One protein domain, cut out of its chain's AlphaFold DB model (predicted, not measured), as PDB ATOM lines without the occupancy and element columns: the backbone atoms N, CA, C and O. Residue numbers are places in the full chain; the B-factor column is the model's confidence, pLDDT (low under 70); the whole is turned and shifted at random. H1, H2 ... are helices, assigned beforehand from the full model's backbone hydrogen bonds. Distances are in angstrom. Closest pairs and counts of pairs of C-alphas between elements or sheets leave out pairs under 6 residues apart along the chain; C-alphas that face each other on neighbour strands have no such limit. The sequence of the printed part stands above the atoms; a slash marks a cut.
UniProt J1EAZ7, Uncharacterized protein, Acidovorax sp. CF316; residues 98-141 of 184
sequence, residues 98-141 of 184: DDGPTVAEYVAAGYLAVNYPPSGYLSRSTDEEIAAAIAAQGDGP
ATOM      1  N   ASP A  98      34.851  20.396 -28.262       83.50
ATOM      2  CA  ASP A  98      33.481  20.813 -28.599       83.50
ATOM      3  C   ASP A  98      32.927  21.910 -27.667       83.50
ATOM      4  O   ASP A  98      31.910  22.533 -27.979       83.50
ATOM      5  N   ASP A  99      33.629  22.217 -26.571       82.00
ATOM      6  CA  ASP A  99      33.307  23.274 -25.602       82.00
ATOM      7  C   ASP A  99      33.837  24.669 -25.998       82.00
ATOM      8  O   ASP A  99      34.011  25.542 -25.149       82.00
ATOM      9  N   GLY A 100      34.079  24.900 -27.294       80.56
ATOM     10  CA  GLY A 100      34.565  26.178 -27.828       80.56
ATOM     11  C   GLY A 100      33.527  27.311 -27.822       80.56
ATOM     12  O   GLY A 100      32.335  27.055 -27.640       80.56
ATOM     13  N   PRO A 101      33.955  28.573 -28.029       86.75
ATOM     14  CA  PRO A 101      33.039  29.704 -28.175       86.75
ATOM     15  C   PRO A 101      32.239  29.603 -29.481       86.75
ATOM     16  O   PRO A 101      32.640  28.908 -30.411       86.75
ATOM     17  N   THR A 102      31.129  30.328 -29.575       91.81
ATOM     18  CA  THR A 102      30.415  30.590 -30.837       91.81
ATOM     19  C   THR A 102      31.070  31.733 -31.617       91.81
ATOM     20  O   THR A 102      31.834  32.522 -31.055       91.81
ATOM     21  N   VAL A 103      30.753  31.886 -32.909       90.25
ATOM     22  CA  VAL A 103      31.293  32.997 -33.715       90.25
ATOM     23  C   VAL A 103      30.887  34.365 -33.152       90.25
ATOM     24  O   VAL A 103      31.687  35.295 -33.162       90.25
ATOM     25  N   ALA A 104      29.686  34.477 -32.580       86.00
ATOM     26  CA  ALA A 104      29.211  35.703 -31.944       86.00
ATOM     27  C   ALA A 104      30.033  36.061 -30.696       86.00
ATOM     28  O   ALA A 104      30.421  37.214 -30.528       86.00
ATOM     29  N   GLU A 105      30.347  35.078 -29.848       86.88
ATOM     30  CA  GLU A 105      31.193  35.270 -28.662       86.88
ATOM     31  C   GLU A 105      32.645  35.561 -29.044       86.88
ATOM     32  O   GLU A 105      33.284  36.424 -28.446       86.88
ATOM     33  N   TYR A 106      33.152  34.883 -30.075       87.81
ATOM     34  CA  TYR A 106      34.495  35.103 -30.599       87.81
ATOM     35  C   TYR A 106      34.659  36.537 -31.129       87.81
ATOM     36  O   TYR A 106      35.635  37.216 -30.809       87.81
ATOM     37  N   VAL A 107      33.655  37.040 -31.853       86.50
ATOM     38  CA  VAL A 107      33.597  38.429 -32.325       86.50
ATOM     39  C   VAL A 107      33.395  39.422 -31.182       86.50
ATOM     40  O   VAL A 107      34.075  40.445 -31.142       86.50
ATOM     41  N   ALA A 108      32.513  39.124 -30.224       83.25
ATOM     42  CA  ALA A 108      32.272  39.977 -29.059       83.25
ATOM     43  C   ALA A 108      33.515  40.112 -28.162       83.25
ATOM     44  O   ALA A 108      33.731  41.160 -27.558       83.25
ATOM     45  N   ALA A 109      34.361  39.080 -28.119       78.94
ATOM     46  CA  ALA A 109      35.661  39.108 -27.457       78.94
ATOM     47  C   ALA A 109      36.729  39.915 -28.230       78.94
ATOM     48  O   ALA A 109      37.849  40.072 -27.744       78.94
ATOM     49  N   GLY A 110      36.392  40.451 -29.408       78.94
ATOM     50  CA  GLY A 110      37.265  41.299 -30.219       78.94
ATOM     51  C   GLY A 110      38.125  40.545 -31.233       78.94
ATOM     52  O   GLY A 110      39.038  41.141 -31.807       78.94
ATOM     53  N   TYR A 111      37.860  39.257 -31.472       79.94
ATOM     54  CA  TYR A 111      38.559  38.476 -32.492       79.94
ATOM     55  C   TYR A 111      37.839  38.531 -33.847       79.94
ATOM     56  O   TYR A 111      36.648  38.824 -33.944       79.94
ATOM     57  N   LEU A 112      38.569  38.256 -34.929       82.44
ATOM     58  CA  LEU A 112      38.004  38.235 -36.279       82.44
ATOM     59  C   LEU A 112      37.268  36.914 -36.539       82.44
ATOM     60  O   LEU A 112      37.862  35.850 -36.413       82.44
ATOM     61  N   ALA A 113      36.031  36.973 -37.013       83.44
ATOM     62  CA  ALA A 113      35.210  35.850 -37.453       83.44
ATOM     63  C   ALA A 113      35.893  35.002 -38.539       83.44
ATOM     64  O   ALA A 113      35.605  33.820 -38.654       83.44
ATOM     65  N   VAL A 114      36.847  35.558 -39.299       81.12
ATOM     66  CA  VAL A 114      37.664  34.791 -40.262       81.12
ATOM     67  C   VAL A 114      38.650  33.823 -39.588       81.12
ATOM     68  O   VAL A 114      39.063  32.843 -40.199       81.12
ATOM     69  N   ASN A 115      39.024  34.088 -38.334       83.12
ATOM     70  CA  ASN A 115      39.899  33.233 -37.524       83.12
ATOM     71  C   ASN A 115      39.101  32.255 -36.645       83.12
ATOM     72  O   ASN A 115      39.673  31.583 -35.788       83.12
ATOM     73  N   TYR A 116      37.783  32.200 -36.837       83.81
ATOM     74  CA  TYR A 116      36.908  31.240 -36.191       83.81
ATOM     75  C   TYR A 116      36.793  29.961 -37.044       83.81
ATOM     76  O   TYR A 116      36.673  30.066 -38.266       83.81
ATOM     77  N   PRO A 117      36.755  28.759 -36.438       87.38
ATOM     78  CA  PRO A 117      36.908  28.464 -35.010       87.38
ATOM     79  C   PRO A 117      38.372  28.517 -34.527       87.38
ATOM     80  O   PRO A 117      39.295  28.320 -35.320       87.38
ATOM     81  N   PRO A 118      38.613  28.759 -33.222       83.38
ATOM     82  CA  PRO A 118      39.961  28.748 -32.665       83.38
ATOM     83  C   PRO A 118      40.627  27.371 -32.809       83.38
ATOM     84  O   PRO A 118      39.976  26.330 -32.732       83.38
ATOM     85  N   SER A 119      41.952  27.365 -32.987       81.19
ATOM     86  CA  SER A 119      42.719  26.122 -33.139       81.19
ATOM     87  C   SER A 119      42.509  25.194 -31.943       81.19
ATOM     88  O   SER A 119      42.605  25.618 -30.790       81.19
ATOM     89  N   GLY A 120      42.227  23.925 -32.230       80.44
ATOM     90  CA  GLY A 120      41.918  22.930 -31.209       80.44
ATOM     91  C   GLY A 120      40.468  22.947 -30.721       80.44
ATOM     92  O   GLY A 120      40.191  22.239 -29.759       80.44
ATOM     93  N   TYR A 121      39.561  23.681 -31.379       84.50
ATOM     94  CA  TYR A 121      38.118  23.653 -31.119       84.50
ATOM     95  C   TYR A 121      37.308  23.317 -32.378       84.50
ATOM     96  O   TYR A 121      37.704  23.631 -33.500       84.50
ATOM     97  N   LEU A 122      36.156  22.681 -32.182       85.88
ATOM     98  CA  LEU A 122      35.137  22.481 -33.207       85.88
ATOM     99  C   LEU A 122      34.279  23.742 -33.351       85.88
ATOM    100  O   LEU A 122      34.010  24.443 -32.375       85.88
ATOM    101  N   SER A 123      33.820  24.019 -34.575       87.31
ATOM    102  CA  SER A 123      32.848  25.090 -34.802       87.31
ATOM    103  C   SER A 123      31.524  24.747 -34.123       87.31
ATOM    104  O   SER A 123      30.932  23.706 -34.401       87.31
ATOM    105  N   ARG A 124      31.041  25.649 -33.268       88.44
ATOM    106  CA  ARG A 124      29.702  25.588 -32.662       88.44
ATOM    107  C   ARG A 124      28.648  26.421 -33.390       88.44
ATOM    108  O   ARG A 124      27.492  26.408 -32.982       88.44
ATOM    109  N   SER A 125      29.048  27.146 -34.431       89.00
ATOM    110  CA  SER A 125      28.179  28.034 -35.208       89.00
ATOM    111  C   SER A 125      27.983  27.468 -36.604       89.00
ATOM    112  O   SER A 125      28.882  26.797 -37.122       89.00
ATOM    113  N   THR A 126      26.821  27.726 -37.202       87.75
ATOM    114  CA  THR A 126      26.562  27.308 -38.586       87.75
ATOM    115  C   THR A 126      27.352  28.167 -39.566       87.75
ATOM    116  O   THR A 126      27.738  29.298 -39.259       87.75
ATOM    117  N   ASP A 127      27.570  27.651 -40.775       85.50
ATOM    118  CA  ASP A 127      28.259  28.395 -41.832       85.50
ATOM    119  C   ASP A 127      27.553  29.725 -42.147       85.50
ATOM    120  O   ASP A 127      28.220  30.718 -42.438       85.50
ATOM    121  N   GLU A 128      26.217  29.786 -42.026       83.88
ATOM    122  CA  GLU A 128      25.465  31.038 -42.189       83.88
ATOM    123  C   GLU A 128      25.775  32.061 -41.093       83.88
ATOM    124  O   GLU A 128      25.946  33.241 -41.398       83.88
ATOM    125  N   GLU A 129      25.877  31.639 -39.833       85.81
ATOM    126  CA  GLU A 129      26.238  32.529 -38.724       85.81
ATOM    127  C   GLU A 129      27.673  33.038 -38.869       85.81
ATOM    128  O   GLU A 129      27.945  34.216 -38.627       85.81
ATOM    129  N   ILE A 130      28.587  32.172 -39.311       86.56
ATOM    130  CA  ILE A 130      29.981  32.539 -39.571       86.56
ATOM    131  C   ILE A 130      30.050  33.550 -40.714       86.56
ATOM    132  O   ILE A 130      30.689  34.592 -40.579       86.56
ATOM    133  N   ALA A 131      29.345  33.296 -41.818       81.88
ATOM    134  CA  ALA A 131      29.280  34.213 -42.949       81.88
ATOM    135  C   ALA A 131      28.650  35.560 -42.564       81.88
ATOM    136  O   ALA A 131      29.159  36.607 -42.963       81.88
ATOM    137  N   ALA A 132      27.588  35.553 -41.754       82.12
ATOM    138  CA  ALA A 132      26.956  36.766 -41.248       82.12
ATOM    139  C   ALA A 132      27.894  37.558 -40.325       82.12
ATOM    140  O   ALA A 132      27.966  38.779 -40.437       82.12
ATOM    141  N   ALA A 133      28.655  36.885 -39.459       83.62
ATOM    142  CA  ALA A 133      29.636  37.521 -38.582       83.62
ATOM    143  C   ALA A 133      30.831  38.097 -39.360       83.62
ATOM    144  O   ALA A 133      31.269  39.212 -39.076       83.62
ATOM    145  N   ILE A 134      31.320  37.385 -40.383       79.75
ATOM    146  CA  ILE A 134      32.357  37.880 -41.301       79.75
ATOM    147  C   ILE A 134      31.842  39.098 -42.078       79.75
ATOM    148  O   ILE A 134      32.553  40.094 -42.188       79.75
ATOM    149  N   ALA A 135      30.603  39.054 -42.576       80.00
ATOM    150  CA  ALA A 135      29.983  40.177 -43.274       80.00
ATOM    151  C   ALA A 135      29.758  41.384 -42.348       80.00
ATOM    152  O   ALA A 135      30.010  42.513 -42.755       80.00
ATOM    153  N   ALA A 136      29.350  41.155 -41.095       75.56
ATOM    154  CA  ALA A 136      29.157  42.204 -40.096       75.56
ATOM    155  C   ALA A 136      30.479  42.863 -39.667       75.56
ATOM    156  O   ALA A 136      30.512  44.064 -39.414       75.56
ATOM    157  N   GLN A 137      31.578  42.105 -39.616       69.94
ATOM    158  CA  GLN A 137      32.917  42.657 -39.376       69.94
ATOM    159  C   GLN A 137      33.554  43.295 -40.617       69.94
ATOM    160  O   GLN A 137      34.511  44.054 -40.484       69.94
ATOM    161  N   GLY A 138      33.023  43.021 -41.811       57.22
ATOM    162  CA  GLY A 138      33.456  43.625 -43.069       57.22
ATOM    163  C   GLY A 138      33.100  45.108 -43.229       57.22
ATOM    164  O   GLY A 138      33.522  45.696 -44.220       57.22
ATOM    165  N   ASP A 139      32.367  45.711 -42.280       49.88
ATOM    166  CA  ASP A 139      31.871  47.095 -42.376       49.88
ATOM    167  C   ASP A 139      32.116  47.972 -41.119       49.88
ATOM    168  O   ASP A 139      31.517  49.034 -40.979       49.88
ATOM    169  N   GLY A 140      33.039  47.624 -40.202       40.16
ATOM    170  CA  GLY A 140      33.533  48.645 -39.254       40.16
ATOM    171  C   GLY A 140      34.450  48.204 -38.104       40.16
ATOM    172  O   GLY A 140      34.492  47.023 -37.765       40.16
ATOM    173  N   PRO A 141      35.120  49.156 -37.412       40.19
ATOM    174  CA  PRO A 141      35.733  50.388 -37.900       40.19
ATOM    175  C   PRO A 141      37.223  50.178 -38.231       40.19
ATOM    176  O   PRO A 141      37.954  49.438 -37.567       40.19
TER     177      PRO A 141
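AT A GLANCE: This is residues 98 to 141 of the 184 residues of an uncharacterized protein of Acidovorax sp. CF316 (UniProt J1EAZ7). With little regular structure, the domain is mostly loop: a short helix, H1, and a longer one, H2, lie side by side and run the same way, and a long loop, residues 109 to 126, folds back from the end of H1 to the start of H2. The printed part has 44 residues, 17 of them in the two named helices, H1 then H2, with no named strand; the class is all helix. It is compact, with a radius of gyration of the C-alphas of 9.7 A, and elongated, spanning 30 by 19 by 13 A.

IN THESE COORDINATES: H1, residues 103 to 108, begins at C-alpha 103 (31.293, 32.997, -33.715) and is 8.4 A long from first to last C-alpha. H2, residues 127 to 137, measures 15.2 A and ends at C-alpha 137 (32.917, 42.657, -39.376).

HOW THE PARTS SIT: H1 and H2 touch; their closest C-alphas, of Val 103 and Ile 130, are 6.0 A apart. Their lines stand at a shallow tilt of 25 degrees, the same way. In H1 and H2 every O i to N i+4 pair is within hydrogen-bond range.

THE WHOLE: The C-alphas farthest apart, of Asp 98 and Pro 141, are 31.1 A apart. The printed part has no cut. The link from H1 to H2, 18 residues, is long. Residues 137 to 141 have pLDDT under 70.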